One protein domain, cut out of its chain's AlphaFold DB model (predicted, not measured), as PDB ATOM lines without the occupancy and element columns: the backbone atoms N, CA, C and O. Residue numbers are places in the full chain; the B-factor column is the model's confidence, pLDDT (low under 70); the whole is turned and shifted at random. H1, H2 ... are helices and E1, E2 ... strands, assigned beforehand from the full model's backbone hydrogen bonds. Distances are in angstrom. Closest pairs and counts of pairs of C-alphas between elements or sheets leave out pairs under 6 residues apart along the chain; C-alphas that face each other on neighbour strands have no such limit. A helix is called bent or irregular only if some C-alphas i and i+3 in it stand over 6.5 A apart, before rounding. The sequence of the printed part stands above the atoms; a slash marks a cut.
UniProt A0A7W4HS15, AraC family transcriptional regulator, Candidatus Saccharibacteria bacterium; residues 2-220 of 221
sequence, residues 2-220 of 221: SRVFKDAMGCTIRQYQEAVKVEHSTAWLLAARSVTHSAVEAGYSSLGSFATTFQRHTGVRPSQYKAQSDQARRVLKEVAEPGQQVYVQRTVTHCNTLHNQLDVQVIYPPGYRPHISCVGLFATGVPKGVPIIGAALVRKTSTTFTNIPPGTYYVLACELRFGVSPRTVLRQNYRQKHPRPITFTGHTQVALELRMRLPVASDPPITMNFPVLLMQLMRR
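What this domain is: This is residues 2 to 220 of the 221 residues of the protein "AraC family transcriptional regulator" of Candidatus Saccharibacteria bacterium (UniProt A0A7W4HS15). What does the model look like? Two sheets lie partly face to face as a sandwich, with E5 E2 E9 over part of one face of the larger, twisted sheet E1 E3 E4 E6 E7 E8, and H7 crosses the larger sheet's other face. Mostly crossed helices, H2 to H5, cluster at one side, with H1 and H6 at the two ends of H2. What is it built of? The 219 printed residues hold seven named helices and nine named strands, class mixed, in the order H1 to H5, E1 to E6, H6, E7 to E9, H7; the larger sheet is antiparallel, the smaller mixed. How large is it? It is compact, with a radius of gyration of the C-alphas of 17.2 A and spans of 50 by 44 by 35 A.

Where its parts are: What comes first? H1 holds residues 2 to 9, from C-alpha 2 at (-17.974, 36.734, -6.674); then come H2, 13 to 30, 25.8 A long, H3, 35 to 41, H4, 47 to 58, and H5, 62 to 79, 25.8 A. H5 is irregular, with C-alphas 63 and 66 7.5 A apart. What follows? E1 is 85 to 89, E2 101 to 107, E3 116 to 122, E4 133 to 138, E5 142 to 146 and E6 151 to 160, 27.4 A. Then come H6, 166 to 172, E7, 175 to 177, E8, 182 to 184, E9, 189 to 195, and H7, 210 to 218, ending at (-36.616, 35.211, -41.271).

How they stand to each other: How do the helices meet? H2 is the hub, touching H1, H3, H4, H5 and H6; H4 is about perpendicular to it at 87 degrees, the closest C-alphas being Val 22 and Phe 54, 5.8 A. Every O i to N i+4 pair is within hydrogen-bond range except in H2, 13 of 14, and H5, 12 of 14. How do the strands pair? E6 has E3 on one side, N 118 to O 158 2.8 A, and E7 and E8 on the other, N 157 to O 176 2.8 A and N 153 to O 182 2.9 A. E3 and E4 form a hairpin, N 119 to O 135 2.9 A, and E1 is E4's antiparallel neighbour, N 88 to O 134 2.9 A. E2 is antiparallel to E5, N 102 to O 145 2.9 A, and parallel to E9, N 103 to O 190 2.8 A. What is on the branched sheet? H7 runs across its strands at a height over the sheet of 8.3 A, and touches H5, closest C-alphas Ala 72 and Pro 211, 5.2 A; H5 and H6 only graze the sheet.

The domain as a whole: How far does it reach? The farthest C-alphas, His 37 and Thr 97, are 51.9 A apart, and the printed part has no cut. Which links are long? E1 to E2 and E9 to H7 are long. Where is confidence low? Residues 80 to 98 and 218 to 220 are under 70 in pLDDT.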
ATOM      1  N   SER A   2     -16.770  36.629  -5.818       82.81
ATOM      2  CA  SER A   2     -17.974  36.734  -6.674       82.81
ATOM      3  C   SER A   2     -18.107  38.060  -7.443       82.81
ATOM      4  O   SER A   2     -18.485  38.034  -8.613       82.81
ATOM      5  N   ARG A   3     -17.767  39.203  -6.823       86.44
ATOM      6  CA  ARG A   3     -17.829  40.532  -7.465       86.44
ATOM      7  C   ARG A   3     -16.814  40.679  -8.601       86.44
ATOM      8  O   ARG A   3     -17.213  40.953  -9.719       86.44
ATOM      9  N   VAL A   4     -15.545  40.356  -8.338       89.88
ATOM     10  CA  VAL A   4     -14.461  40.387  -9.342       89.88
ATOM     11  C   VAL A   4     -14.801  39.526 -10.563       89.88
ATOM     12  O   VAL A   4     -14.640  39.968 -11.696       89.88
ATOM     13  N   PHE A   5     -15.331  38.317 -10.346       89.94
ATOM     14  CA  PHE A   5     -15.764  37.459 -11.450       89.94
ATOM     15  C   PHE A   5     -16.914  38.085 -12.243       89.94
ATOM     16  O   PHE A   5     -16.900  38.059 -13.470       89.94
ATOM     17  N   LYS A   6     -17.910  38.657 -11.555       89.38
ATOM     18  CA  LYS A   6     -19.051  39.302 -12.209       89.38
ATOM     19  C   LYS A   6     -18.622  40.509 -13.038       89.38
ATOM     20  O   LYS A   6     -19.116  40.649 -14.152       89.38
ATOM     21  N   ASP A   7     -17.689  41.309 -12.538       87.31
ATOM     22  CA  ASP A   7     -17.176  42.487 -13.237       87.31
ATOM     23  C   ASP A   7     -16.370  42.087 -14.484       87.31
ATOM     24  O   ASP A   7     -16.531  42.685 -15.545       87.31
ATOM     25  N   ALA A   8     -15.569  41.019 -14.395       87.12
ATOM     26  CA  ALA A   8     -14.787  40.511 -15.523       87.12
ATOM     27  C   ALA A   8     -15.646  39.773 -16.571       87.12
ATOM     28  O   ALA A   8     -15.530  39.996 -17.778       87.12
ATOM     29  N   MET A   9     -16.530  38.876 -16.128       89.94
ATOM     30  CA  MET A   9     -17.269  37.972 -17.016       89.94
ATOM     31  C   MET A   9     -18.622  38.527 -17.450       89.94
ATOM     32  O   MET A   9     -19.163  38.100 -18.472       89.94
ATOM     33  N   GLY A  10     -19.170  39.486 -16.711       92.19
ATOM     34  CA  GLY A  10     -20.493  40.053 -16.947       92.19
ATOM     35  C   GLY A  10     -21.652  39.128 -16.577       92.19
ATOM     36  O   GLY A  10     -22.761  39.285 -17.088       92.19
ATOM     37  N   CYS A  11     -21.398  38.124 -15.738       92.69
ATOM     38  CA  CYS A  11     -22.389  37.178 -15.225       92.69
ATOM     39  C   CYS A  11     -21.934  36.613 -13.873       92.69
ATOM     40  O   CYS A  11     -20.769  36.727 -13.497       92.69
ATOM     41  N   THR A  12     -22.845  36.008 -13.112       94.12
ATOM     42  CA  THR A  12     -22.467  35.337 -11.860       94.12
ATOM     43  C   THR A  12     -21.746  34.014 -12.136       94.12
ATOM     44  O   THR A  12     -21.946  33.397 -13.181       94.12
ATOM     45  N   ILE A  13     -20.962  33.525 -11.168       94.19
ATOM     46  CA  ILE A  13     -20.284  32.218 -11.261       94.19
ATOM     47  C   ILE A  13     -21.290  31.099 -11.571       94.19
ATOM     48  O   ILE A  13     -21.054  30.284 -12.458       94.19
ATOM     49  N   ARG A  14     -22.452  31.101 -10.903       93.19
ATOM     50  CA  ARG A  14     -23.528  30.131 -11.150       93.19
ATOM     51  C   ARG A  14     -24.037  30.191 -12.593       93.19
ATOM     52  O   ARG A  14     -24.165  29.156 -13.234       93.19
ATOM     53  N   GLN A  15     -24.307  31.391 -13.113       93.31
ATOM     54  CA  GLN A  15     -24.760  31.570 -14.498       93.31
ATOM     55  C   GLN A  15     -23.707  31.087 -15.502       93.31
ATOM     56  O   GLN A  15     -24.059  30.476 -16.509       93.31
ATOM     57  N   TYR A  16     -22.428  31.337 -15.217       94.50
ATOM     58  CA  TYR A  16     -21.327  30.860 -16.044       94.50
ATOM     59  C   TYR A  16     -21.236  29.331 -16.039       94.50
ATOM     60  O   TYR A  16     -21.184  28.722 -17.101       94.50
ATOM     61  N   GLN A  17     -21.297  28.695 -14.864       94.56
ATOM     62  CA  GLN A  17     -21.307  27.234 -14.744       94.56
ATOM     63  C   GLN A  17     -22.486  26.609 -15.496       94.56
ATOM     64  O   GLN A  17     -22.291  25.665 -16.256       94.56
ATOM     65  N   GLU A  18     -23.698  27.153 -15.338       95.25
ATOM     66  CA  GLU A  18     -24.869  26.717 -16.109       95.25
ATOM     67  C   GLU A  18     -24.604  26.817 -17.620       95.25
ATOM     68  O   GLU A  18     -24.880  25.873 -18.362       95.25
ATOM     69  N   ALA A  19     -24.005  27.919 -18.081       94.88
ATOM     70  CA  ALA A  19     -23.691  28.121 -19.489       94.88
ATOM     71  C   ALA A  19     -22.637  27.137 -20.026       94.88
ATOM     72  O   ALA A  19     -22.836  26.576 -21.103       94.88
ATOM     73  N   VAL A  20     -21.573  26.867 -19.263       94.69
ATOM     74  CA  VAL A  20     -20.558  25.854 -19.606       94.69
ATOM     75  C   VAL A  20     -21.202  24.476 -19.755       94.69
ATOM     76  O   VAL A  20     -20.960  23.786 -20.744       94.69
ATOM     77  N   LYS A  21     -22.079  24.078 -18.822       96.38
ATOM     78  CA  LYS A  21     -22.786  22.790 -18.912       96.38
ATOM     79  C   LYS A  21     -23.668  22.710 -20.163       96.38
ATOM     80  O   LYS A  21     -23.703  21.682 -20.842       96.38
ATOM     81  N   VAL A  22     -24.375  23.791 -20.504       96.12
ATOM     82  CA  VAL A  22     -25.196  23.843 -21.727       96.12
ATOM     83  C   VAL A  22     -24.335  23.759 -22.990       96.12
ATOM     84  O   VAL A  22     -24.646  22.961 -23.874       96.12
ATOM     85  N   GLU A  23     -23.244  24.516 -23.089       93.44
ATOM     86  CA  GLU A  23     -22.330  24.444 -24.239       93.44
ATOM     87  C   GLU A  23     -21.718  23.036 -24.378       93.44
ATOM     88  O   GLU A  23     -21.690  22.470 -25.475       93.44
ATOM     89  N   HIS A  24     -21.328  22.415 -23.260       93.50
ATOM     90  CA  HIS A  24     -20.783  21.059 -23.257       93.50
ATOM     91  C   HIS A  24     -21.811  20.025 -23.746       93.50
ATOM     92  O   HIS A  24     -21.539  19.275 -24.685       93.50
ATOM     93  N   SER A  25     -23.026  20.027 -23.186       95.62
ATOM     94  CA  SER A  25     -24.105  19.130 -23.639       95.62
ATOM     95  C   SER A  25     -24.501  19.363 -25.105       95.62
ATOM     96  O   SER A  25     -24.813  18.413 -25.823       95.62
ATOM     97  N   THR A  26     -24.424  20.608 -25.588       94.06
ATOM     98  CA  THR A  26     -24.683  20.970 -26.989       94.06
ATOM     99  C   THR A  26     -23.722  20.248 -27.933       94.06
ATOM    100  O   THR A  26     -24.146  19.712 -28.960       94.06
ATOM    101  N   ALA A  27     -22.436  20.172 -27.577       91.00
ATOM    102  CA  ALA A  27     -21.441  19.463 -28.374       91.00
ATOM    103  C   ALA A  27     -21.750  17.959 -28.510       91.00
ATOM    104  O   ALA A  27     -21.455  17.383 -29.561       91.00
ATOM    105  N   TRP A  28     -22.354  17.337 -27.491       93.62
ATOM    106  CA  TRP A  28     -22.775  15.930 -27.508       93.62
ATOM    107  C   TRP A  28     -24.061  15.697 -28.300       93.62
ATOM    108  O   TRP A  28     -24.107  14.788 -29.131       93.62
ATOM    109  N   LEU A  29     -25.070  16.554 -28.133       95.12
ATOM    110  CA  LEU A  29     -26.317  16.468 -28.902       95.12
ATOM    111  C   LEU A  29     -26.069  16.645 -30.405       95.12
ATOM    112  O   LEU A  29     -26.611  15.908 -31.226       95.12
ATOM    113  N   LEU A  30     -25.190  17.578 -30.785       91.19
ATOM    114  CA  LEU A  30     -24.779  17.760 -32.181       91.19
ATOM    115  C   LEU A  30     -24.014  16.548 -32.738       91.19
ATOM    116  O   LEU A  30     -24.036  16.327 -33.949       91.19
ATOM    117  N   ALA A  31     -23.389  15.749 -31.866       89.50
ATOM    118  CA  ALA A  31     -22.762  14.466 -32.188       89.50
ATOM    119  C   ALA A  31     -23.759  13.292 -32.249       89.50
ATOM    120  O   ALA A  31     -23.327  12.144 -32.272       89.50
ATOM    121  N   ALA A  32     -25.070  13.564 -32.228       91.31
ATOM    122  CA  ALA A  32     -26.134  12.558 -32.196       91.31
ATOM    123  C   ALA A  32     -26.075  11.606 -30.983       91.31
ATOM    124  O   ALA A  32     -26.573  10.483 -31.049       91.31
ATOM    125  N   ARG A  33     -25.490  12.040 -29.857       95.69
ATOM    126  CA  ARG A  33     -25.601  11.301 -28.590       95.69
ATOM    127  C   ARG A  33     -26.990  11.482 -27.982       95.69
ATOM    128  O   ARG A  33     -27.680  12.465 -28.250       95.69
ATOM    129  N   SER A  34     -27.389  10.529 -27.138       97.50
ATOM    130  CA  SER A  34     -28.682  10.581 -26.456       97.50
ATOM    131  C   SER A  34     -28.777  11.785 -25.513       97.50
ATOM    132  O   SER A  34     -27.768  12.317 -25.035       97.50
ATOM    133  N   VAL A  35     -30.011  12.202 -25.220       97.69
ATOM    134  CA  VAL A  35     -30.305  13.258 -24.237       97.69
ATOM    135  C   VAL A  35     -29.700  12.903 -22.878       97.69
ATOM    136  O   VAL A  35     -29.059  13.750 -22.263       97.69
ATOM    137  N   THR A  36     -29.833  11.643 -22.454       98.12
ATOM    138  CA  THR A  36     -29.294  11.146 -21.183       98.12
ATOM    139  C   THR A  36     -27.775  11.237 -21.126       98.12
ATOM    140  O   THR A  36     -27.243  11.845 -20.204       98.12
ATOM    141  N   HIS A  37     -27.076  10.718 -22.141       97.44
ATOM    142  CA  HIS A  37     -25.616  10.808 -22.215       97.44
ATOM    143  C   HIS A  37     -25.153  12.268 -22.189       97.44
ATOM    144  O   HIS A  37     -24.261  12.637 -21.437       97.44
ATOM    145  N   SER A  38     -25.794  13.127 -22.985       97.38
ATOM    146  CA  SER A  38     -25.439  14.549 -23.064       97.38
ATOM    147  C   SER A  38     -25.631  15.284 -21.729       97.38
ATOM    148  O   SER A  38     -24.871  16.205 -21.435       97.38
ATOM    149  N   ALA A  39     -26.626  14.890 -20.929       97.69
ATOM    150  CA  ALA A  39     -26.876  15.446 -19.601       97.69
ATOM    151  C   ALA A  39     -25.827  14.991 -18.574       97.69
ATOM    152  O   ALA A  39     -25.301  15.825 -17.833       97.69
ATOM    153  N   VAL A  40     -25.513  13.690 -18.556       97.50
ATOM    154  CA  VAL A  40     -24.539  13.085 -17.632       97.50
ATOM    155  C   VAL A  40     -23.143  13.653 -17.876       97.50
ATOM    156  O   VAL A  40     -22.534  14.171 -16.946       97.50
ATOM    157  N   GLU A  41     -22.686  13.683 -19.130       97.12
ATOM    158  CA  GLU A  41     -21.375  14.243 -19.495       97.12
ATOM    159  C   GLU A  41     -21.256  15.743 -19.185       97.12
ATOM    160  O   GLU A  41     -20.181  16.262 -18.894       97.12
ATOM    161  N   ALA A  42     -22.372  16.473 -19.221       95.94
ATOM    162  CA  ALA A  42     -22.413  17.875 -18.823       95.94
ATOM    163  C   ALA A  42     -22.527  18.079 -17.299       95.94
ATOM    164  O   ALA A  42     -22.575  19.221 -16.842       95.94
ATOM    165  N   GLY A  43     -22.569  17.009 -16.501       96.50
ATOM    166  CA  GLY A  43     -22.612  17.069 -15.041       96.50
ATOM    167  C   GLY A  43     -23.966  17.505 -14.476       96.50
ATOM    168  O   GLY A  43     -24.012  18.255 -13.494       96.50
ATOM    169  N   TYR A  44     -25.074  17.114 -15.110       96.81
ATOM    170  CA  TYR A  44     -26.416  17.284 -14.546       96.81
ATOM    171  C   TYR A  44     -26.825  16.063 -13.722       96.81
ATOM    172  O   TYR A  44     -26.757  14.936 -14.196       96.81
ATOM    173  N   SER A  45     -27.335  16.304 -12.513       92.12
ATOM    174  CA  SER A  45     -27.845  15.251 -11.621       92.12
ATOM    175  C   SER A  45     -29.280  14.816 -11.946       92.12
ATOM    176  O   SER A  45     -29.762  13.839 -11.386       92.12
ATOM    177  N   SER A  46     -29.992  15.540 -12.818       95.88
ATOM    178  CA  SER A  46     -31.348  15.182 -13.244       95.88
ATOM    179  C   SER A  46     -31.626  15.602 -14.690       95.88
ATOM    180  O   SER A  46     -31.188  16.662 -15.153       95.88
ATOM    181  N   LEU A  47     -32.405  14.781 -15.405       97.00
ATOM    182  CA  LEU A  47     -32.820  15.068 -16.784       97.00
ATOM    183  C   LEU A  47     -33.814  16.232 -16.867       97.00
ATOM    184  O   LEU A  47     -33.780  16.991 -17.833       97.00
ATOM    185  N   GLY A  48     -34.660  16.408 -15.847       96.62
ATOM    186  CA  GLY A  48     -35.603  17.525 -15.770       96.62
ATOM    187  C   GLY A  48     -34.883  18.871 -15.686       96.62
ATOM    188  O   GLY A  48     -35.104  19.745 -16.524       96.62
ATOM    189  N   SER A  49     -33.947  19.019 -14.739       95.19
ATOM    190  CA  SER A  49     -33.164  20.256 -14.594       95.19
ATOM    191  C   SER A  49     -32.306  20.539 -15.826       95.19
ATOM    192  O   SER A  49     -32.187  21.700 -16.232       95.19
ATOM    193  N   PHE A  50     -31.749  19.493 -16.446       97.94
ATOM    194  CA  PHE A  50     -31.055  19.606 -17.725       97.94
ATOM    195  C   PHE A  50     -31.969  20.168 -18.815       97.94
ATOM    196  O   PHE A  50     -31.648  21.200 -19.401       97.94
ATOM    197  N   ALA A  51     -33.117  19.533 -19.067       97.75
ATOM    198  CA  ALA A  51     -34.010  19.917 -20.153       97.75
ATOM    199  C   ALA A  51     -34.516  21.359 -20.009       97.75
ATOM    200  O   ALA A  51     -34.461  22.123 -20.976       97.75
ATOM    201  N   THR A  52     -34.928  21.758 -18.801       96.62
ATOM    202  CA  THR A  52     -35.378  23.128 -18.516       96.62
ATOM    203  C   THR A  52     -34.260  24.147 -18.733       96.62
ATOM    204  O   THR A  52     -34.465  25.163 -19.400       96.62
ATOM    205  N   THR A  53     -33.059  23.882 -18.207       95.81
ATOM    206  CA  THR A  53     -31.915  24.802 -18.339       95.81
ATOM    207  C   THR A  53     -31.466  24.912 -19.793       95.81
ATOM    208  O   THR A  53     -31.291  26.015 -20.310       95.81
ATOM    209  N   PHE A  54     -31.352  23.781 -20.483       97.06
ATOM    210  CA  PHE A  54     -30.947  23.717 -21.879       97.06
ATOM    211  C   PHE A  54     -31.921  24.474 -22.786       97.06
ATOM    212  O   PHE A  54     -31.491  25.304 -23.589       97.06
ATOM    213  N   GLN A  55     -33.231  24.260 -22.626       95.75
ATOM    214  CA  GLN A  55     -34.240  24.967 -23.416       95.75
ATOM    215  C   GLN A  55     -34.238  26.472 -23.128       95.75
ATOM    216  O   GLN A  55     -34.338  27.267 -24.059       95.75
ATOM    217  N   ARG A  56     -34.058  26.886 -21.868       93.81
ATOM    218  CA  ARG A  56     -33.951  28.307 -21.498       93.81
ATOM    219  C   ARG A  56     -32.772  29.008 -22.177       93.81
ATOM    220  O   ARG A  56     -32.857  30.196 -22.470       93.81
ATOM    221  N   HIS A  57     -31.667  28.297 -22.395       93.81
ATOM    222  CA  HIS A  57     -30.478  28.859 -23.033       93.81
ATOM    223  C   HIS A  57     -30.550  28.848 -24.561       93.81
ATOM    224  O   HIS A  57     -30.190  29.833 -25.207       93.81
ATOM    225  N   THR A  58     -31.024  27.739 -25.127       93.44
ATOM    226  CA  THR A  58     -30.967  27.477 -26.569       93.44
ATOM    227  C   THR A  58     -32.244  27.855 -27.315       93.44
ATOM    228  O   THR A  58     -32.212  27.999 -28.535       93.44
ATOM    229  N   GLY A  59     -33.368  27.976 -26.603       92.56
ATOM    230  CA  GLY A  59     -34.715  28.104 -27.162       92.56
ATOM    231  C   GLY A  59     -35.341  26.780 -27.620       92.56
ATOM    232  O   GLY A  59     -36.505  26.769 -28.012       92.56
ATOM    233  N   VAL A  60     -34.609  25.657 -27.564       94.62
ATOM    234  CA  VAL A  60     -35.023  24.369 -28.144       94.62
ATOM    235  C   VAL A  60     -34.878  23.243 -27.119       94.62
ATOM    236  O   VAL A  60     -33.945  23.221 -26.319       94.62
ATOM    237  N   ARG A  61     -35.798  22.274 -27.132       96.75
ATOM    238  CA  ARG A  61     -35.696  21.084 -26.272       96.75
ATOM    239  C   ARG A  61     -34.478  20.231 -26.667       96.75
ATOM    240  O   ARG A  61     -34.234  20.082 -27.866       96.75
ATOM    241  N   PRO A  62     -33.767  19.587 -25.717       97.62
ATOM    242  CA  PRO A  62     -32.592  18.764 -26.028       97.62
ATOM    243  C   PRO A  62     -32.830  17.717 -27.124       97.62
ATOM    244  O   PRO A  62     -32.043  17.612 -28.060       97.62
ATOM    245  N   SER A  63     -33.956  16.996 -27.054       97.50
ATOM    246  CA  SER A  63     -34.328  15.945 -28.013       97.50
ATOM    247  C   SER A  63     -34.532  16.453 -29.442       97.50
ATOM    248  O   SER A  63     -34.382  15.697 -30.394       97.50
ATOM    249  N   GLN A  64     -34.855  17.736 -29.606       96.88
ATOM    250  CA  GLN A  64     -35.111  18.362 -30.903       96.88
ATOM    251  C   GLN A  64     -33.916  19.181 -31.401       96.88
ATOM    252  O   GLN A  64     -33.915  19.627 -32.550       96.88
ATOM    253  N   TYR A  65     -32.900  19.388 -30.557       95.38
ATOM    254  CA  TYR A  65     -31.844  20.362 -30.804       95.38
ATOM    255  C   TYR A  65     -31.082  20.079 -32.097       95.38
ATOM    256  O   TYR A  65     -30.947  20.971 -32.934       95.38
ATOM    257  N   LYS A  66     -30.616  18.839 -32.293       94.00
ATOM    258  CA  LYS A  66     -29.868  18.462 -33.497       94.00
ATOM    259  C   LYS A  66     -30.718  18.624 -34.757       94.00
ATOM    260  O   LYS A  66     -30.307  19.336 -35.666       94.00
ATOM    261  N   ALA A  67     -31.912  18.030 -34.780       94.62
ATOM    262  CA  ALA A  67     -32.796  18.067 -35.941       94.62
ATOM    263  C   ALA A  67     -33.170  19.504 -36.345       94.62
ATOM    264  O   ALA A  67     -33.041  19.866 -37.513       94.62
ATOM    265  N   GLN A  68     -33.557  20.354 -35.385       94.56
ATOM    266  CA  GLN A  68     -33.877  21.755 -35.672       94.56
ATOM    267  C   GLN A  68     -32.647  22.560 -36.101       94.56
ATOM    268  O   GLN A  68     -32.753  23.383 -37.007       94.56
ATOM    269  N   SER A  69     -31.479  22.307 -35.502       92.12
ATOM    270  CA  SER A  69     -30.229  22.961 -35.911       92.12
ATOM    271  C   SER A  69     -29.849  22.594 -37.344       92.12
ATOM    272  O   SER A  69     -29.508  23.473 -38.130       92.12
ATOM    273  N   ASP A  70     -29.938  21.314 -37.705       91.38
ATOM    274  CA  ASP A  70     -29.610  20.832 -39.048       91.38
ATOM    275  C   ASP A  70     -30.619  21.339 -40.089       91.38
ATOM    276  O   ASP A  70     -30.227  21.751 -41.181       91.38
ATOM    277  N   GLN A  71     -31.914  21.366 -39.753       92.06
ATOM    278  CA  GLN A  71     -32.955  21.996 -40.571       92.06
ATOM    279  C   GLN A  71     -32.638  23.477 -40.809       92.06
ATOM    280  O   GLN A  71     -32.587  23.924 -41.952       92.06
ATOM    281  N   ALA A  72     -32.385  24.227 -39.737       90.31
ATOM    282  CA  ALA A  72     -32.141  25.656 -39.824       90.31
ATOM    283  C   ALA A  72     -30.868  25.980 -40.603       90.31
ATOM    284  O   ALA A  72     -30.862  26.901 -41.410       90.31
ATOM    285  N   ARG A  73     -29.797  25.198 -40.430       88.44
ATOM    286  CA  ARG A  73     -28.564  25.380 -41.207       88.44
ATOM    287  C   ARG A  73     -28.754  25.101 -42.694       88.44
ATOM    288  O   ARG A  73     -28.132  25.803 -43.482       88.44
ATOM    289  N   ARG A  74     -29.577  24.116 -43.079       87.81
ATOM    290  CA  ARG A  74     -29.912  23.862 -44.493       87.81
ATOM    291  C   ARG A  74     -30.636  25.059 -45.104       87.81
ATOM    292  O   ARG A  74     -30.118  25.647 -46.044       87.81
ATOM    293  N   VAL A  75     -31.723  25.498 -44.467       86.56
ATOM    294  CA  VAL A  75     -32.500  26.667 -44.909       86.56
ATOM    295  C   VAL A  75     -31.622  27.918 -44.993       86.56
ATOM    296  O   VAL A  75     -31.602  28.599 -46.007       86.56
ATOM    297  N   LEU A  76     -30.839  28.219 -43.955       84.56
ATOM    298  CA  LEU A  76     -29.991  29.414 -43.950       84.56
ATOM    299  C   LEU A  76     -28.859  29.360 -44.974       84.56
ATOM    300  O   LEU A  76     -28.421  30.410 -45.427       84.56
ATOM    301  N   LYS A  77     -28.369  28.168 -45.330       83.12
ATOM    302  CA  LYS A  77     -27.375  28.019 -46.397       83.12
ATOM    303  C   LYS A  77     -27.980  28.374 -47.758       83.12
ATOM    304  O   LYS A  77     -27.280  28.962 -48.572       83.12
ATOM    305  N   GLU A  78     -29.243  28.023 -47.981       79.88
ATOM    306  CA  GLU A  78     -29.978  28.298 -49.223       79.88
ATOM    307  C   GLU A  78     -30.386  29.774 -49.332       79.88
ATOM    308  O   GLU A  78     -30.203  30.375 -50.379       79.88
ATOM    309  N   VAL A  79     -30.865  30.382 -48.239       71.25
ATOM    310  CA  VAL A  79     -31.363  31.774 -48.235       71.25
ATOM    311  C   VAL A  79     -30.255  32.809 -47.968       71.25
ATOM    312  O   VAL A  79     -30.505  34.011 -47.960       71.25
ATOM    313  N   ALA A  80     -29.006  32.388 -47.747       65.31
ATOM    314  CA  ALA A  80     -27.863  33.300 -47.647       65.31
ATOM    315  C   ALA A  80     -27.452  33.843 -49.032       65.31
ATOM    316  O   ALA A  80     -26.308  33.673 -49.466       65.31
ATOM    317  N   GLU A  81     -28.381  34.508 -49.721       58.81
ATOM    318  CA  GLU A  81     -28.091  35.259 -50.936       58.81
ATOM    319  C   GLU A  81     -27.216  36.487 -50.622       58.81
ATOM    320  O   GLU A  81     -27.332  37.095 -49.548       58.81
ATOM    321  N   PRO A  82     -26.303  36.880 -51.527       54.34
ATOM    322  CA  PRO A  82     -25.471  38.061 -51.332       54.34
ATOM    323  C   PRO A  82     -26.311  39.333 -51.116       54.34
ATOM    324  O   PRO A  82     -27.134  39.692 -51.946       54.34
ATOM    325  N   GLY A  83     -26.063  40.057 -50.018       48.97
ATOM    326  CA  GLY A  83     -26.578  41.420 -49.812       48.97
ATOM    327  C   GLY A  83     -27.786  41.569 -48.877       48.97
ATOM    328  O   GLY A  83     -28.041  42.688 -48.415       48.97
ATOM    329  N   GLN A  84     -28.472  40.481 -48.511       55.16
ATOM    330  CA  GLN A  84     -29.644  40.540 -47.631       55.16
ATOM    331  C   GLN A  84     -29.240  40.589 -46.144       55.16
ATOM    332  O   GLN A  84     -28.599  39.685 -45.616       55.16
ATOM    333  N   GLN A  85     -29.615  41.657 -45.436       57.84
ATOM    334  CA  GLN A  85     -29.505  41.713 -43.973       57.84
ATOM    335  C   GLN A  85     -30.757  41.087 -43.354       57.84
ATOM    336  O   GLN A  85     -31.884  41.412 -43.739       57.84
ATOM    337  N   VAL A  86     -30.565  40.198 -42.379       59.28
ATOM    338  CA  VAL A  86     -31.664  39.682 -41.562       59.28
ATOM    339  C   VAL A  86     -31.547  40.316 -40.186       59.28
ATOM    340  O   VAL A  86     -30.672  39.980 -39.385       59.28
ATOM    341  N   TYR A  87     -32.427  41.281 -39.945       55.59
ATOM    342  CA  TYR A  87     -32.490  42.028 -38.702       55.59
ATOM    343  C   TYR A  87     -33.299  41.277 -37.649       55.59
ATOM    344  O   TYR A  87     -34.367  40.734 -37.924       55.59
ATOM    345  N   VAL A  88     -32.779  41.281 -36.426       54.88
ATOM    346  CA  VAL A  88     -33.456  40.789 -35.231       54.88
ATOM    347  C   VAL A  88     -33.646  41.980 -34.306       54.88
ATOM    348  O   VAL A  88     -32.883  42.191 -33.365       54.88
ATOM    349  N   GLN A  89     -34.660  42.793 -34.583       52.59
ATOM    350  CA  GLN A  89     -35.080  43.835 -33.656       52.59
ATOM    351  C   GLN A  89     -36.260  43.300 -32.847       52.59
ATOM    352  O   GLN A  89     -37.285  42.929 -33.420       52.59
ATOM    353  N   ARG A  90     -36.137  43.226 -31.517       52.62
ATOM    354  CA  ARG A  90     -37.307  43.024 -30.659       52.62
ATOM    355  C   ARG A  90     -37.393  44.113 -29.594       52.62
ATOM    356  O   ARG A  90     -36.527  44.240 -28.741       52.62
ATOM    357  N   THR A  91     -38.525  44.810 -29.690       44.81
ATOM    358  CA  THR A  91     -39.101  45.829 -28.806       44.81
ATOM    359  C   THR A  91     -38.601  47.257 -29.026       44.81
ATOM    360  O   THR A  91     -37.648  47.718 -28.408       44.81
ATOM    361  N   VAL A  92     -39.343  47.975 -29.877       43.94
ATOM    362  CA  VAL A  92     -39.504  49.429 -29.799       43.94
ATOM    363  C   VAL A  92     -40.374  49.692 -28.573       43.94
ATOM    364  O   VAL A  92     -41.586  49.493 -28.609       43.94
ATOM    365  N   THR A  93     -39.773  50.097 -27.459       44.88
ATOM    366  CA  THR A  93     -40.539  50.866 -26.479       44.88
ATOM    367  C   THR A  93     -40.674  52.251 -27.098       44.88
ATOM    368  O   THR A  93     -39.684  52.970 -27.194       44.88
ATOM    369  N   HIS A  94     -41.864  52.578 -27.613       45.41
ATOM    370  CA  HIS A  94     -42.184  53.895 -28.164       45.41
ATOM    371  C   HIS A  94     -42.004  54.962 -27.078       45.41
ATOM    372  O   HIS A  94     -42.928  55.318 -26.357       45.41
ATOM    373  N   CYS A  95     -40.788  55.470 -26.961       48.66
ATOM    374  CA  CYS A  95     -40.490  56.755 -26.368       48.66
ATOM    375  C   CYS A  95     -39.823  57.546 -27.490       48.66
ATOM    376  O   CYS A  95     -38.648  57.357 -27.787       48.66
ATOM    377  N   ASN A  96     -40.615  58.383 -28.170       54.97
ATOM    378  CA  ASN A  96     -40.211  59.171 -29.346       54.97
ATOM    379  C   ASN A  96     -39.034  60.140 -29.093       54.97
ATOM    380  O   ASN A  96     -38.660  60.881 -29.991       54.97
ATOM    381  N   THR A  97     -38.473  60.158 -27.885       62.25
ATOM    382  CA  THR A  97     -37.397  61.050 -27.453       62.25
ATOM    383  C   THR A  97     -36.054  60.352 -27.244       62.25
ATOM    384  O   THR A  97     -35.058  61.049 -27.083       62.25
ATOM    385  N   LEU A  98     -35.978  59.013 -27.238       69.94
ATOM    386  CA  LEU A  98     -34.710  58.307 -27.010       69.94
ATOM    387  C   LEU A  98     -34.075  57.867 -28.335       69.94
ATOM    388  O   LEU A  98     -34.639  57.077 -29.086       69.94
ATOM    389  N   HIS A  99     -32.856  58.340 -28.587       84.69
ATOM    390  CA  HIS A  99     -32.074  58.137 -29.806       84.69
ATOM    391  C   HIS A  99     -30.732  57.463 -29.504       84.69
ATOM    392  O   HIS A  99     -29.674  57.938 -29.910       84.69
ATOM    393  N   ASN A 100     -30.754  56.365 -28.750       92.00
ATOM    394  CA  ASN A 100     -29.552  55.559 -28.567       92.00
ATOM    395  C   ASN A 100     -29.211  54.807 -29.859       92.00
ATOM    396  O   ASN A 100     -30.078  54.132 -30.429       92.00
ATOM    397  N   GLN A 101     -27.943  54.856 -30.261       93.69
ATOM    398  CA  GLN A 101     -27.443  54.148 -31.433       93.69
ATOM    399  C   GLN A 101     -26.042  53.565 -31.211       93.69
ATOM    400  O   GLN A 101     -25.222  54.087 -30.450       93.69
ATOM    401  N   LEU A 102     -25.805  52.433 -31.870       95.31
ATOM    402  CA  LEU A 102     -24.536  51.726 -31.884       95.31
ATOM    403  C   LEU A 102     -24.169  51.326 -33.314       95.31
ATOM    404  O   LEU A 102     -24.823  50.466 -33.905       95.31
ATOM    405  N   ASP A 103     -23.075  51.881 -33.814       96.38
ATOM    406  CA  ASP A 103     -22.429  51.468 -35.054       96.38
ATOM    407  C   ASP A 103     -21.383  50.389 -34.761       96.38
ATOM    408  O   ASP A 103     -20.495  50.556 -33.920       96.38
ATOM    409  N   VAL A 104     -21.493  49.247 -35.442       96.62
ATOM    410  CA  VAL A 104     -20.579  48.116 -35.266       96.62
ATOM    411  C   VAL A 104     -19.938  47.750 -36.590       96.62
ATOM    412  O   VAL A 104     -20.629  47.364 -37.535       96.62
ATOM    413  N   GLN A 105     -18.607  47.767 -36.615       96.69
ATOM    414  CA  GLN A 105     -17.799  47.172 -37.673       96.69
ATOM    415  C   GLN A 105     -17.174  45.864 -37.174       96.69
ATOM    416  O   GLN A 105     -16.437  45.827 -36.195       96.69
ATOM    417  N   VAL A 106     -17.435  44.769 -37.871       96.50
ATOM    418  CA  VAL A 106     -16.839  43.453 -37.640       96.50
ATOM    419  C   VAL A 106     -15.649  43.296 -38.584       96.50
ATOM    420  O   VAL A 106     -15.783  43.449 -39.794       96.50
ATOM    421  N   ILE A 107     -14.467  42.994 -38.056       97.12
ATOM    422  CA  ILE A 107     -13.230  42.930 -38.847       97.12
ATOM    423  C   ILE A 107     -12.679  41.513 -38.774       97.12
ATOM    424  O   ILE A 107     -12.311  41.051 -37.700       97.12
ATOM    425  N   TYR A 108     -12.622  40.824 -39.909       96.19
ATOM    426  CA  TYR A 108     -12.008  39.498 -40.023       96.19
ATOM    427  C   TYR A 108     -10.553  39.609 -40.497       96.19
ATOM    428  O   TYR A 108     -10.181  40.643 -41.058       96.19
ATOM    429  N   PRO A 109      -9.730  38.557 -40.317       96.00
ATOM    430  CA  PRO A 109      -8.396  38.514 -40.903       96.00
ATOM    431  C   PRO A 109      -8.410  38.765 -42.423       96.00
ATOM    432  O   PRO A 109      -9.379  38.380 -43.094       96.00
ATOM    433  N   PRO A 110      -7.350  39.375 -42.986       93.69
ATOM    434  CA  PRO A 110      -7.252  39.633 -44.419       93.69
ATOM    435  C   PRO A 110      -7.512  38.378 -45.262       93.69
ATOM    436  O   PRO A 110      -7.090  37.279 -44.914       93.69
ATOM    437  N   GLY A 111      -8.244  38.538 -46.366       91.12
ATOM    438  CA  GLY A 111      -8.606  37.433 -47.265       91.12
ATOM    439  C   GLY A 111      -9.747  36.533 -46.771       91.12
ATOM    440  O   GLY A 111     -10.336  35.818 -47.579       91.12
ATOM    441  N   TYR A 112     -10.138  36.602 -45.495       91.75
ATOM    442  CA  TYR A 112     -11.268  35.823 -44.993       91.75
ATOM    443  C   TYR A 112     -12.609  36.395 -45.477       91.75
ATOM    444  O   TYR A 112     -12.790  37.611 -45.615       91.75
ATOM    445  N   ARG A 113     -13.574  35.511 -45.746       87.69
ATOM    446  CA  ARG A 113     -14.936  35.868 -46.161       87.69
ATOM    447  C   ARG A 113     -15.939  35.128 -45.277       87.69
ATOM    448  O   ARG A 113     -16.121  33.928 -45.470       87.69
ATOM    449  N   PRO A 114     -16.580  35.807 -44.308       88.62
ATOM    450  CA  PRO A 114     -17.536  35.150 -43.431       88.62
ATOM    451  C   PRO A 114     -18.816  34.787 -44.182       88.62
ATOM    452  O   PRO A 114     -19.247  35.516 -45.079       88.62
ATOM    453  N   HIS A 115     -19.469  33.697 -43.778       86.94
ATOM    454  CA  HIS A 115     -20.798  33.370 -44.307       86.94
ATOM    455  C   HIS A 115     -21.862  34.312 -43.728       86.94
ATOM    456  O   HIS A 115     -22.472  35.096 -44.456       86.94
ATOM    457  N   ILE A 116     -22.061  34.257 -42.408       87.69
ATOM    458  CA  ILE A 116     -22.989  35.129 -41.686       87.69
ATOM    459  C   ILE A 116     -22.304  35.619 -40.412       87.69
ATOM    460  O   ILE A 116     -21.913  34.810 -39.569       87.69
ATOM    461  N   SER A 117     -22.190  36.936 -40.255       90.50
ATOM    462  CA  SER A 117     -21.736  37.547 -39.001       90.50
ATOM    463  C   SER A 117     -22.948  37.875 -38.139       90.50
ATOM    464  O   SER A 117     -23.776  38.695 -38.525       90.50
ATOM    465  N   CYS A 118     -23.067  37.246 -36.978       90.94
ATOM    466  CA  CYS A 118     -24.091  37.573 -35.997       90.94
ATOM    467  C   CYS A 118     -23.510  38.556 -34.983       90.94
ATOM    468  O   CYS A 118     -22.470  38.273 -34.394       90.94
ATOM    469  N   VAL A 119     -24.188  39.681 -34.759       93.19
ATOM    470  CA  VAL A 119     -23.835  40.695 -33.756       93.19
ATOM    471  C   VAL A 119     -25.047  40.927 -32.864       93.19
ATOM    472  O   VAL A 119     -26.169  40.988 -33.367       93.19
ATOM    473  N   GLY A 120     -24.854  41.056 -31.553       92.62
ATOM    474  CA  GLY A 120     -25.961  41.341 -30.644       92.62
ATOM    475  C   GLY A 120     -25.567  42.012 -29.336       92.62
ATOM    476  O   GLY A 120     -24.434  41.884 -28.865       92.62
ATOM    477  N   LEU A 121     -26.546  42.708 -28.755       94.38
ATOM    478  CA  LEU A 121     -26.515  43.284 -27.415       94.38
ATOM    479  C   LEU A 121     -27.194  42.327 -26.433       94.38
ATOM    480  O   LEU A 121     -28.333  41.907 -26.638       94.38
ATOM    481  N   PHE A 122     -26.510  42.011 -25.339       93.56
ATOM    482  CA  PHE A 122     -26.983  41.079 -24.319       93.56
ATOM    483  C   PHE A 122     -26.974  41.731 -22.938       93.56
ATOM    484  O   PHE A 122     -26.061  42.479 -22.604       93.56
ATOM    485  N   ALA A 123     -27.953  41.399 -22.095       92.19
ATOM    486  CA  ALA A 123     -28.002  41.876 -20.707       92.19
ATOM    487  C   ALA A 123     -26.889  41.280 -19.816       92.19
ATOM    488  O   ALA A 123     -26.604  41.785 -18.734       92.19
ATOM    489  N   THR A 124     -26.256  40.191 -20.259       92.75
ATOM    490  CA  THR A 124     -25.155  39.521 -19.556       92.75
ATOM    491  C   THR A 124     -23.992  39.268 -20.498       92.75
ATOM    492  O   THR A 124     -24.185  39.111 -21.700       92.75
ATOM    493  N   GLY A 125     -22.786  39.134 -19.950       92.19
ATOM    494  CA  GLY A 125     -21.577  38.849 -20.725       92.19
ATOM    495  C   GLY A 125     -21.503  37.436 -21.315       92.19
ATOM    496  O   GLY A 125     -20.529  37.133 -21.997       92.19
ATOM    497  N   VAL A 126     -22.516  36.599 -21.062       91.69
ATOM    498  CA  VAL A 126     -22.741  35.296 -21.697       91.69
ATOM    499  C   VAL A 126     -23.934  35.412 -22.656       91.69
ATOM    500  O   VAL A 126     -25.020  35.795 -22.204       91.69
ATOM    501  N   PRO A 127     -23.779  35.065 -23.947       88.06
ATOM    502  CA  PRO A 127     -24.866  35.097 -24.915       88.06
ATOM    503  C   PRO A 127     -25.804  33.907 -24.679       88.06
ATOM    504  O   PRO A 127     -25.509  32.749 -25.005       88.06
ATOM    505  N   LYS A 128     -26.947  34.212 -24.065       84.88
ATOM    506  CA  LYS A 128     -28.003  33.262 -23.717       84.88
ATOM    507  C   LYS A 128     -29.323  33.732 -24.317       84.88
ATOM    508  O   LYS A 128     -29.751  34.846 -24.032       84.88
ATOM    509  N   GLY A 129     -29.995  32.860 -25.065       82.69
ATOM    510  CA  GLY A 129     -31.279  33.176 -25.686       82.69
ATOM    511  C   GLY A 129     -31.187  34.266 -26.761       82.69
ATOM    512  O   GLY A 129     -30.166  34.416 -27.431       82.69
ATOM    513  N   VAL A 130     -32.291  34.992 -26.952       84.62
ATOM    514  CA  VAL A 130     -32.409  36.066 -27.950       84.62
ATOM    515  C   VAL A 130     -31.688  37.324 -27.440       84.62
ATOM    516  O   VAL A 130     -31.877  37.668 -26.271       84.62
ATOM    517  N   PRO A 131     -30.879  38.016 -28.266       90.00
ATOM    518  CA  PRO A 131     -30.308  39.304 -27.884       90.00
ATOM    519  C   PRO A 131     -31.406  40.358 -27.679       90.00
ATOM    520  O   PRO A 131     -32.498  40.237 -28.231       90.00
ATOM    521  N   ILE A 132     -31.094  41.415 -26.926       89.38
ATOM    522  CA  ILE A 132     -31.969  42.590 -26.783       89.38
ATOM    523  C   ILE A 132     -32.191  43.215 -28.163       89.38
ATOM    524  O   ILE A 132     -33.320  43.397 -28.604       89.38
ATOM    525  N   ILE A 133     -31.091  43.454 -28.878       88.56
ATOM    526  CA  ILE A 133     -31.069  43.838 -30.289       88.56
ATOM    527  C   ILE A 133     -29.948  43.044 -30.956       88.56
ATOM    528  O   ILE A 133     -28.866  42.905 -30.380       88.56
ATOM    529  N   GLY A 134     -30.184  42.519 -32.157       89.38
ATOM    530  CA  GLY A 134     -29.143  41.849 -32.923       89.38
ATOM    531  C   GLY A 134     -29.355  41.895 -34.430       89.38
ATOM    532  O   GLY A 134     -30.432  42.196 -34.939       89.38
ATOM    533  N   ALA A 135     -28.298  41.576 -35.161       87.88
ATOM    534  CA  ALA A 135     -28.315  41.479 -36.611       87.88
ATOM    535  C   ALA A 135     -27.527  40.256 -37.071       87.88
ATOM    536  O   ALA A 135     -26.497  39.900 -36.494       87.88
ATOM    537  N   ALA A 136     -28.009  39.634 -38.142       87.44
ATOM    538  CA  ALA A 136     -27.258  38.674 -38.929       87.44
ATOM    539  C   ALA A 136     -26.897  39.310 -40.275       87.44
ATOM    540  O   ALA A 136     -27.758  39.655 -41.088       87.44
ATOM    541  N   LEU A 137     -25.597  39.481 -40.487       86.19
ATOM    542  CA  LEU A 137     -25.011  40.150 -41.637       86.19
ATOM    543  C   LEU A 137     -24.535  39.094 -42.633       86.19
ATOM    544  O   LEU A 137     -23.519  38.433 -42.409       86.19
ATOM    545  N   VAL A 138     -25.271  38.924 -43.731       83.06
ATOM    546  CA  VAL A 138     -24.892  38.011 -44.819       83.06
ATOM    547  C   VAL A 138     -23.899  38.724 -45.730       83.06
ATOM    548  O   VAL A 138     -24.245  39.723 -46.362       83.06
ATOM    549  N   ARG A 139     -22.648  38.241 -45.767       74.00
ATOM    550  CA  ARG A 139     -21.534  38.818 -46.557       74.00
ATOM    551  C   ARG A 139     -21.306  40.332 -46.366       74.00
ATOM    552  O   ARG A 139     -20.665  40.975 -47.190       74.00
ATOM    553  N   LYS A 140     -21.809  40.889 -45.265       81.50
ATOM    554  CA  LYS A 140     -21.583  42.259 -44.797       81.50
ATOM    555  C   LYS A 140     -20.859  42.205 -43.461       81.50
ATOM    556  O   LYS A 140     -20.936  41.211 -42.736       81.50
ATOM    557  N   THR A 141     -20.169  43.286 -43.142       88.38
ATOM    558  CA  THR A 141     -19.350  43.383 -41.934       88.38
ATOM    559  C   THR A 141     -19.706  44.577 -41.062       88.38
ATOM    560  O   THR A 141     -19.135  44.704 -39.991       88.38
ATOM    561  N   SER A 142     -20.674  45.404 -41.453       91.25
ATOM    562  CA  SER A 142     -21.143  46.534 -40.652       91.25
ATOM    563  C   SER A 142     -22.649  46.519 -40.432       91.25
ATOM    564  O   SER A 142     -23.418  45.975 -41.237       91.25
ATOM    565  N   THR A 143     -23.068  47.116 -39.320       91.88
ATOM    566  CA  THR A 143     -24.474  47.372 -39.006       91.88
ATOM    567  C   THR A 143     -24.612  48.518 -38.013       91.88
ATOM    568  O   THR A 143     -23.712  48.755 -37.210       91.88
ATOM    569  N   THR A 144     -25.767  49.171 -38.058       92.56
ATOM    570  CA  THR A 144     -26.172  50.215 -37.121       92.56
ATOM    571  C   THR A 144     -27.387  49.718 -36.356       92.56
ATOM    572  O   THR A 144     -28.401  49.347 -36.951       92.56
ATOM    573  N   PHE A 145     -27.291  49.701 -35.032       91.31
ATOM    574  CA  PHE A 145     -28.425  49.481 -34.145       91.31
ATOM    575  C   PHE A 145     -28.969  50.829 -33.689       91.31
ATOM    576  O   PHE A 145     -28.209  51.656 -33.199       91.31
ATOM    577  N   THR A 146     -30.277  51.036 -33.806       89.62
ATOM    578  CA  THR A 146     -30.976  52.245 -33.346       89.62
ATOM    579  C   THR A 146     -32.060  51.883 -32.336       89.62
ATOM    580  O   THR A 146     -32.407  50.709 -32.177       89.62
ATOM    581  N   ASN A 147     -32.602  52.890 -31.645       85.31
ATOM    582  CA  ASN A 147     -33.664  52.729 -30.645       85.31
ATOM    583  C   ASN A 147     -33.286  51.723 -29.545       85.31
ATOM    584  O   ASN A 147     -34.110  50.927 -29.093       85.31
ATOM    585  N   ILE A 148     -32.012  51.731 -29.137       90.19
ATOM    586  CA  ILE A 148     -31.510  50.849 -28.081       90.19
ATOM    587  C   ILE A 148     -32.136  51.298 -26.747       90.19
ATOM    588  O   ILE A 148     -31.976  52.462 -26.375       90.19
ATOM    589  N   PRO A 149     -32.842  50.433 -25.996       89.88
ATOM    590  CA  PRO A 149     -33.420  50.837 -24.717       89.88
ATOM    591  C   PRO A 149     -32.323  51.268 -23.736       89.88
ATOM    592  O   PRO A 149     -31.270  50.623 -23.720       89.88
ATOM    593  N   PRO A 150     -32.529  52.294 -22.887       92.12
ATOM    594  CA  PRO A 150     -31.569  52.632 -21.845       92.12
ATOM    595  C   PRO A 150     -31.200  51.420 -20.989       92.12
ATOM    596  O   PRO A 150     -32.043  50.580 -20.677       92.12
ATOM    597  N   GLY A 151     -29.927  51.318 -20.624       93.88
ATOM    598  CA  GLY A 151     -29.400  50.171 -19.897       93.88
ATOM    599  C   GLY A 151     -27.953  49.862 -20.249       93.88
ATOM    600  O   GLY A 151     -27.346  50.495 -21.111       93.88
ATOM    601  N   THR A 152     -27.394  48.867 -19.567       95.81
ATOM    602  CA  THR A 152     -26.005  48.432 -19.737       95.81
ATOM    603  C   THR A 152     -25.981  47.065 -20.415       95.81
ATOM    604  O   THR A 152     -26.523  46.099 -19.877       95.81
ATOM    605  N   TYR A 153     -25.334  46.967 -21.579       96.12
ATOM    606  CA  TYR A 153     -25.325  45.757 -22.405       96.12
ATOM    607  C   TYR A 153     -23.920  45.323 -22.802       96.12
ATOM    608  O   TYR A 153     -22.999  46.125 -22.942       96.12
ATOM    609  N   TYR A 154     -23.772  44.028 -23.051       96.25
ATOM    610  CA  TYR A 154     -22.569  43.416 -23.592       96.25
ATOM    611  C   TYR A 154     -22.730  43.231 -25.097       96.25
ATOM    612  O   TYR A 154     -23.712  42.638 -25.540       96.25
ATOM    613  N   VAL A 155     -21.751  43.702 -25.869       96.44
ATOM    614  CA  VAL A 155     -21.719  43.525 -27.326       96.44
ATOM    615  C   VAL A 155     -20.888  42.295 -27.660       96.44
ATOM    616  O   VAL A 155     -19.708  42.213 -27.305       96.44
ATOM    617  N   LEU A 156     -21.515  41.321 -28.312       95.31
ATOM    618  CA  LEU A 156     -20.872  40.085 -28.743       95.31
ATOM    619  C   LEU A 156     -21.106  39.873 -30.235       95.31
ATOM    620  O   LEU A 156     -22.180  40.182 -30.757       95.31
ATOM    621  N   ALA A 157     -20.109  39.298 -30.899       94.44
ATOM    622  CA  ALA A 157     -20.204  38.864 -32.279       94.44
ATOM    623  C   ALA A 157     -19.652  37.449 -32.454       94.44
ATOM    624  O   ALA A 157     -18.666  37.061 -31.824       94.44
ATOM    625  N   CYS A 158     -20.271  36.679 -33.341       93.06
ATOM    626  CA  CYS A 158     -19.743  35.399 -33.785       93.06
ATOM    627  C   CYS A 158     -20.135  35.108 -35.230       93.06
ATOM    628  O   CYS A 158     -21.167  35.561 -35.723       93.06
ATOM    629  N   GLU A 159     -19.342  34.285 -35.892       90.88
ATOM    630  CA  GLU A 159     -19.649  33.785 -37.218       90.88
ATOM    631  C   GLU A 159     -20.512  32.518 -37.141       90.88
ATOM    632  O   GLU A 159     -20.224  31.588 -36.377       90.88
ATOM    633  N   LEU A 160     -21.531  32.448 -37.996       88.25
ATOM    634  CA  LEU A 160     -22.211  31.209 -38.342       88.25
ATOM    635  C   LEU A 160     -21.642  30.662 -39.658       88.25
ATOM    636  O   LEU A 160     -21.872  31.214 -40.731       88.25
ATOM    637  N   ARG A 161     -20.920  29.539 -39.565       86.12
ATOM    638  CA  ARG A 161     -20.282  28.849 -40.699       86.12
ATOM    639  C   ARG A 161     -21.145  27.717 -41.265       86.12
ATOM    640  O   ARG A 161     -21.824  26.988 -40.535       86.12
ATOM    641  N   PHE A 162     -21.022  27.486 -42.569       82.44
ATOM    642  CA  PHE A 162     -21.619  26.357 -43.302       82.44
ATOM    643  C   PHE A 162     -20.515  25.446 -43.851       82.44
ATOM    644  O   PHE A 162     -19.348  25.819 -43.826       82.44
ATOM    645  N   GLY A 163     -20.866  24.240 -44.304       77.62
ATOM    646  CA  GLY A 163     -19.903  23.303 -44.914       77.62
ATOM    647  C   GLY A 163     -18.956  22.602 -43.933       77.62
ATOM    648  O   GLY A 163     -18.143  21.788 -44.342       77.62
ATOM    649  N   VAL A 164     -19.082  22.874 -42.633       80.12
ATOM    650  CA  VAL A 164     -18.315  22.221 -41.562       80.12
ATOM    651  C   VAL A 164     -19.239  21.631 -40.504       80.12
ATOM    652  O   VAL A 164     -20.346  22.145 -40.264       80.12
ATOM    653  N   SER A 165     -18.781  20.559 -39.850       78.62
ATOM    654  CA  SER A 165     -19.566  19.868 -38.822       78.62
ATOM    655  C   SER A 165     -20.012  20.853 -37.723       78.62
ATOM    656  O   SER A 165     -19.232  21.734 -37.344       78.62
ATOM    657  N   PRO A 166     -21.245  20.749 -37.189       71.62
ATOM    658  CA  PRO A 166     -21.724  21.661 -36.146       71.62
ATOM    659  C   PRO A 166     -20.795  21.755 -34.921       71.62
ATOM    660  O   PRO A 166     -20.612  22.836 -34.367       71.62
ATOM    661  N   ARG A 167     -20.161  20.641 -34.527       72.44
ATOM    662  CA  ARG A 167     -19.189  20.611 -33.418       72.44
ATOM    663  C   ARG A 167     -17.938  21.424 -33.734       72.44
ATOM    664  O   ARG A 167     -17.449  22.150 -32.874       72.44
ATOM    665  N   THR A 168     -17.435  21.317 -34.963       77.94
ATOM    666  CA  THR A 168     -16.282  22.094 -35.433       77.94
ATOM    667  C   THR A 168     -16.604  23.583 -35.451       77.94
ATOM    668  O   THR A 168     -15.769  24.381 -35.041       77.94
ATOM    669  N   VAL A 169     -17.825  23.964 -35.853       75.50
ATOM    670  CA  VAL A 169     -18.260  25.371 -35.851       75.50
ATOM    671  C   VAL A 169     -18.140  25.981 -34.462       75.50
ATOM    672  O   VAL A 169     -17.490  27.005 -34.328       75.50
ATOM    673  N   LEU A 170     -18.691  25.349 -33.424       73.19
ATOM    674  CA  LEU A 170     -18.643  25.907 -32.064       73.19
ATOM    675  C   LEU A 170     -17.213  26.062 -31.519       73.19
ATOM    676  O   LEU A 170     -16.956  26.932 -30.693       73.19
ATOM    677  N   ARG A 171     -16.283  25.217 -31.980       77.56
ATOM    678  CA  ARG A 171     -14.881  25.215 -31.535       77.56
ATOM    679  C   ARG A 171     -13.960  26.118 -32.345       77.56
ATOM    680  O   ARG A 171     -12.843  26.362 -31.908       77.56
ATOM    681  N   GLN A 172     -14.376  26.549 -33.533       85.06
ATOM    682  CA  GLN A 172     -13.498  27.236 -34.485       85.06
ATOM    683  C   GLN A 172     -14.163  28.431 -35.169       85.06
ATOM    684  O   GLN A 172     -13.594  28.987 -36.110       85.06
ATOM    685  N   ASN A 173     -15.378  28.815 -34.781       88.38
ATOM    686  CA  ASN A 173     -15.991  29.998 -35.352       88.38
ATOM    687  C   ASN A 173     -15.283  31.253 -34.858       88.38
ATOM    688  O   ASN A 173     -14.949  31.390 -33.682       88.38
ATOM    689  N   TYR A 174     -15.088  32.182 -35.783       94.25
ATOM    690  CA  TYR A 174     -14.622  33.507 -35.441       94.25
ATOM    691  C   TYR A 174     -15.610  34.165 -34.484       94.25
ATOM    692  O   TYR A 174     -16.820  34.139 -34.714       94.25
ATOM    693  N   ARG A 175     -15.102  34.740 -33.397       95.06
ATOM    694  CA  ARG A 175     -15.919  35.375 -32.365       95.06
ATOM    695  C   ARG A 175     -15.161  36.476 -31.648       95.06
ATOM    696  O   ARG A 175     -13.932  36.492 -31.636       95.06
ATOM    697  N   GLN A 176     -15.911  37.402 -31.067       95.69
ATOM    698  CA  GLN A 176     -15.374  38.469 -30.240       95.69
ATOM    699  C   GLN A 176     -16.427  38.978 -29.252       95.69
ATOM    700  O   GLN A 176     -17.625  38.995 -29.541       95.69
ATOM    701  N   LYS A 177     -15.966  39.437 -28.091       94.62
ATOM    702  CA  LYS A 177     -16.760  40.182 -27.111       94.62
ATOM    703  C   LYS A 177     -16.090  41.534 -26.892       94.62
ATOM    704  O   LYS A 177     -14.876  41.584 -26.706       94.62
ATOM    705  N   HIS A 178     -16.861  42.619 -26.898       95.31
ATOM    706  CA  HIS A 178     -16.317  43.920 -26.511       95.31
ATOM    707  C   HIS A 178     -15.831  43.858 -25.045       95.31
ATOM    708  O   HIS A 178     -16.568  43.340 -24.198       95.31
ATOM    709  N   PRO A 179     -14.622  44.354 -24.707       91.31
ATOM    710  CA  PRO A 179     -14.008  44.118 -23.394       91.31
ATOM    711  C   PRO A 179     -14.826  44.616 -22.199       91.31
ATOM    712  O   PRO A 179     -14.724  44.063 -21.107       91.31
ATOM    713  N   ARG A 180     -15.637  45.659 -22.395       93.19
ATOM    714  CA  ARG A 180     -16.487  46.261 -21.359       93.19
ATOM    715  C   ARG A 180     -17.938  46.349 -21.829       93.19
ATOM    716  O   ARG A 180     -18.168  46.467 -23.031       93.19
ATOM    717  N   PRO A 181     -18.931  46.300 -20.933       96.06
ATOM    718  CA  PRO A 181     -20.291  46.622 -21.333       96.06
ATOM    719  C   PRO A 181     -20.412  48.107 -21.711       96.06
ATOM    720  O   PRO A 181     -19.616  48.938 -21.274       96.06
ATOM    721  N   ILE A 182     -21.421  48.432 -22.511       97.12
ATOM    722  CA  ILE A 182     -21.755  49.794 -22.935       97.12
ATOM    723  C   ILE A 182     -23.051  50.193 -22.245       97.12
ATOM    724  O   ILE A 182     -24.004  49.413 -22.228       97.12
ATOM    725  N   THR A 183     -23.078  51.394 -21.676       97.00
ATOM    726  CA  THR A 183     -24.266  51.951 -21.026       97.00
ATOM    727  C   THR A 183     -24.899  52.985 -21.941       97.00
ATOM    728  O   THR A 183     -24.232  53.928 -22.352       97.00
ATOM    729  N   PHE A 184     -26.179  52.801 -22.236       94.81
ATOM    730  CA  PHE A 184     -26.997  53.696 -23.041       94.81
ATOM    731  C   PHE A 184     -27.944  54.467 -22.121       94.81
ATOM    732  O   PHE A 184     -28.663  53.858 -21.329       94.81
ATOM    733  N   THR A 185     -27.943  55.795 -22.207       92.00
ATOM    734  CA  THR A 185     -28.687  56.681 -21.289       92.00
ATOM    735  C   THR A 185     -29.892  57.365 -21.930       92.00
ATOM    736  O   THR A 185     -30.630  58.054 -21.238       92.00
ATOM    737  N   GLY A 186     -30.117  57.171 -23.233       87.50
ATOM    738  CA  GLY A 186     -31.227  57.778 -23.972       87.50
ATOM    739  C   GLY A 186     -30.792  58.508 -25.239       87.50
ATOM    740  O   GLY A 186     -31.524  58.493 -26.218       87.50
ATOM    741  N   HIS A 187     -29.585  59.071 -25.256       89.88
ATOM    742  CA  HIS A 187     -29.010  59.797 -26.402       89.88
ATOM    743  C   HIS A 187     -27.572  59.353 -26.705       89.88
ATOM    744  O   HIS A 187     -26.771  60.092 -27.270       89.88
ATOM    745  N   THR A 188     -27.210  58.153 -26.260       94.06
ATOM    746  CA  THR A 188     -25.856  57.625 -26.385       94.06
ATOM    747  C   THR A 188     -25.591  57.183 -27.820       94.06
ATOM    748  O   THR A 188     -26.330  56.368 -28.368       94.06
ATOM    749  N   GLN A 189     -24.504  57.693 -28.394       95.44
ATOM    750  CA  GLN A 189     -24.018  57.371 -29.733       95.44
ATOM    751  C   GLN A 189     -22.639  56.733 -29.598       95.44
ATOM    752  O   GLN A 189     -21.731  57.338 -29.026       95.44
ATOM    753  N   VAL A 190     -22.486  55.496 -30.064       96.88
ATOM    754  CA  VAL A 190     -21.222  54.758 -29.956       96.88
ATOM    755  C   VAL A 190     -20.890  54.117 -31.292       96.88
ATOM    756  O   VAL A 190     -21.759  53.537 -31.931       96.88
ATOM    757  N   ALA A 191     -19.617  54.157 -31.671       97.50
ATOM    758  CA  ALA A 191     -19.067  53.364 -32.761       97.50
ATOM    759  C   ALA A 191     -17.973  52.445 -32.210       97.50
ATOM    760  O   ALA A 191     -17.165  52.871 -31.379       97.50
ATOM    761  N   LEU A 192     -17.942  51.183 -32.641       97.00
ATOM    762  CA  LEU A 192     -16.895  50.244 -32.240       97.00
ATOM    763  C   LEU A 192     -16.503  49.266 -33.346       97.00
ATOM    764  O   LEU A 192     -17.302  48.889 -34.206       97.00
ATOM    765  N   GLU A 193     -15.265  48.793 -33.246       97.81
ATOM    766  CA  GLU A 193     -14.732  47.709 -34.063       97.81
ATOM    767  C   GLU A 193     -14.619  46.417 -33.245       97.81
ATOM    768  O   GLU A 193     -14.018  46.382 -32.170       97.81
ATOM    769  N   LEU A 194     -15.137  45.315 -33.785       97.50
ATOM    770  CA  LEU A 194     -14.925  43.967 -33.269       97.50
ATOM    771  C   LEU A 194     -13.972  43.221 -34.195       97.50
ATOM    772  O   LEU A 194     -14.375  42.672 -35.220       97.50
ATOM    773  N   ARG A 195     -12.697  43.171 -33.805       97.44
ATOM    774  CA  ARG A 195     -11.690  42.345 -34.480       97.44
ATOM    775  C   ARG A 195     -11.936  40.882 -34.146       97.44
ATOM    776  O   ARG A 195     -11.684  40.438 -33.026       97.44
ATOM    777  N   MET A 196     -12.486  40.164 -35.110       96.75
ATOM    778  CA  MET A 196     -12.838  38.762 -35.015       96.75
ATOM    779  C   MET A 196     -11.581  37.911 -34.960       96.75
ATOM    780  O   MET A 196     -10.659  38.076 -35.756       96.75
ATOM    781  N   ARG A 197     -11.573  36.954 -34.037       95.56
ATOM    782  CA  ARG A 197     -10.470  36.010 -33.859       95.56
ATOM    783  C   ARG A 197     -10.999  34.607 -33.620       95.56
ATOM    784  O   ARG A 197     -12.188  34.420 -33.354       95.56
ATOM    785  N   LEU A 198     -10.102  33.631 -33.699       93.88
ATOM    786  CA  LEU A 198     -10.416  32.281 -33.265       93.88
ATOM    787  C   LEU A 198     -10.746  32.242 -31.757       93.88
ATOM    788  O   LEU A 198     -10.346  33.140 -30.998       93.88
ATOM    789  N   PRO A 199     -11.479  31.203 -31.328       92.06
ATOM    790  CA  PRO A 199     -11.777  30.935 -29.929       92.06
ATOM    791  C   PRO A 199     -10.553  30.945 -29.010       92.06
ATOM    792  O   PRO A 199      -9.544  30.316 -29.314       92.06
ATOM    793  N   VAL A 200     -10.677  31.591 -27.850       91.75
ATOM    794  CA  VAL A 200      -9.715  31.503 -26.735       91.75
ATOM    795  C   VAL A 200     -10.433  31.103 -25.445       91.75
ATOM    796  O   VAL A 200     -11.658  31.198 -25.351       91.75
ATOM    797  N   ALA A 201      -9.676  30.671 -24.434       86.69
ATOM    798  CA  ALA A 201     -10.228  30.155 -23.178       86.69
ATOM    799  C   ALA A 201     -11.072  31.176 -22.393       86.69
ATOM    800  O   ALA A 201     -11.990  30.789 -21.677       86.69
ATOM    801  N   SER A 202     -10.789  32.474 -22.534       85.38
ATOM    802  CA  SER A 202     -11.536  33.543 -21.862       85.38
ATOM    803  C   SER A 202     -12.843  33.926 -22.562       85.38
ATOM    804  O   SER A 202     -13.559  34.801 -22.072       85.38
ATOM    805  N   ASP A 203     -13.157  33.328 -23.715       90.19
ATOM    806  CA  ASP A 203     -14.436  33.582 -24.371       90.19
ATOM    807  C   ASP A 203     -15.592  33.058 -23.509       90.19
ATOM    808  O   ASP A 203     -15.498  31.973 -22.927       90.19
ATOM    809  N   PRO A 204     -16.710  33.796 -23.420       90.06
ATOM    810  CA  PRO A 204     -17.886  33.278 -22.745       90.06
ATOM    811  C   PRO A 204     -18.444  32.061 -23.506       90.06
ATOM    812  O   PRO A 204     -18.437  32.071 -24.742       90.06
ATOM    813  N   PRO A 205     -18.995  31.054 -22.800       91.00
ATOM    814  CA  PRO A 205     -19.697  29.946 -23.433       91.00
ATOM    815  C   PRO A 205     -20.828  30.464 -24.312       91.00
ATOM    816  O   PRO A 205     -21.600  31.331 -23.887       91.00
ATOM    817  N   ILE A 206     -20.968  29.917 -25.515       88.44
ATOM    818  CA  ILE A 206     -22.044  30.309 -26.416       88.44
ATOM    819  C   ILE A 206     -23.157  29.271 -26.372       88.44
ATOM    820  O   ILE A 206     -22.994  28.132 -26.801       88.44
ATOM    821  N   THR A 207     -24.314  29.679 -25.845       90.69
ATOM    822  CA  THR A 207     -25.391  28.732 -25.504       90.69
ATOM    823  C   THR A 207     -26.665  28.899 -26.322       90.69
ATOM    824  O   THR A 207     -27.552  28.054 -26.253       90.69
ATOM    825  N   MET A 208     -26.773  29.968 -27.107       88.62
ATOM    826  CA  MET A 208     -27.910  30.189 -27.998       88.62
ATOM    827  C   MET A 208     -27.798  29.364 -29.287       88.62
ATOM    828  O   MET A 208     -26.716  29.205 -29.853       88.62
ATOM    829  N   ASN A 209     -28.933  28.885 -29.803       89.19
ATOM    830  CA  ASN A 209     -28.985  28.204 -31.095       89.19
ATOM    831  C   ASN A 209     -29.134  29.229 -32.236       89.19
ATOM    832  O   ASN A 209     -30.253  29.506 -32.672       89.19
ATOM    833  N   PHE A 210     -28.024  29.814 -32.709       85.19
ATOM    834  CA  PHE A 210     -28.078  30.848 -33.761       85.19
ATOM    835  C   PHE A 210     -28.804  30.411 -35.032       85.19
ATOM    836  O   PHE A 210     -29.619  31.201 -35.505       85.19
ATOM    837  N   PRO A 211     -28.563  29.206 -35.595       88.50
ATOM    838  CA  PRO A 211     -29.286  28.784 -36.786       88.50
ATOM    839  C   PRO A 211     -30.799  28.820 -36.586       88.50
ATOM    840  O   PRO A 211     -31.516  29.423 -37.381       88.50
ATOM    841  N   VAL A 212     -31.295  28.210 -35.505       90.06
ATOM    842  CA  VAL A 212     -32.737  28.152 -35.244       90.06
ATOM    843  C   VAL A 212     -33.298  29.545 -34.995       90.06
ATOM    844  O   VAL A 212     -34.326  29.886 -35.579       90.06
ATOM    845  N   LEU A 213     -32.611  30.361 -34.193       86.19
ATOM    846  CA  LEU A 213     -33.025  31.733 -33.921       86.19
ATOM    847  C   LEU A 213     -33.157  32.537 -35.218       86.19
ATOM    848  O   LEU A 213     -34.197  33.138 -35.473       86.19
ATOM    849  N   LEU A 214     -32.121  32.514 -36.056       83.38
ATOM    850  CA  LEU A 214     -32.090  33.276 -37.296       83.38
ATOM    851  C   LEU A 214     -33.174  32.807 -38.271       83.38
ATOM    852  O   LEU A 214     -33.925  33.629 -38.792       83.38
ATOM    853  N   MET A 215     -33.327  31.492 -38.451       85.06
ATOM    854  CA  MET A 215     -34.389  30.924 -39.284       85.06
ATOM    855  C   MET A 215     -35.784  31.353 -38.800       85.06
ATOM    856  O   MET A 215     -36.635  31.713 -39.614       85.06
ATOM    857  N   GLN A 216     -36.041  31.333 -37.488       82.12
ATOM    858  CA  GLN A 216     -37.326  31.759 -36.922       82.12
ATOM    859  C   GLN A 216     -37.624  33.237 -37.187       82.12
ATOM    860  O   GLN A 216     -38.784  33.606 -37.336       82.12
ATOM    861  N   LEU A 217     -36.594  34.075 -37.250       74.81
ATOM    862  CA  LEU A 217     -36.740  35.515 -37.452       74.81
ATOM    863  C   LEU A 217     -36.920  35.873 -38.924       74.81
ATOM    864  O   LEU A 217     -37.677  36.785 -39.232       74.81
ATOM    865  N   MET A 218     -36.333  35.097 -39.835       69.75
ATOM    866  CA  MET A 218     -36.616  35.211 -41.271       69.75
ATOM    867  C   MET A 218     -38.061  34.845 -41.620       69.75
ATOM    868  O   MET A 218     -38.629  35.437 -42.525       69.75
ATOM    869  N   ARG A 219     -38.656  33.891 -40.892       68.50
ATOM    870  CA  ARG A 219     -40.049  33.447 -41.087       68.50
ATOM    871  C   ARG A 219     -41.106  34.408 -40.540       68.50
ATOM    872  O   ARG A 219     -42.283  34.186 -40.778       68.50
ATOM    873  N   ARG A 220     -40.710  35.409 -39.752       58.34
ATOM    874  CA  ARG A 220     -41.614  36.399 -39.140       58.34
ATOM    875  C   ARG A 220     -41.655  37.723 -39.913       58.34
ATOM    876  O   ARG A 220     -42.061  38.726 -39.336       58.34
TER     877      ARG A 220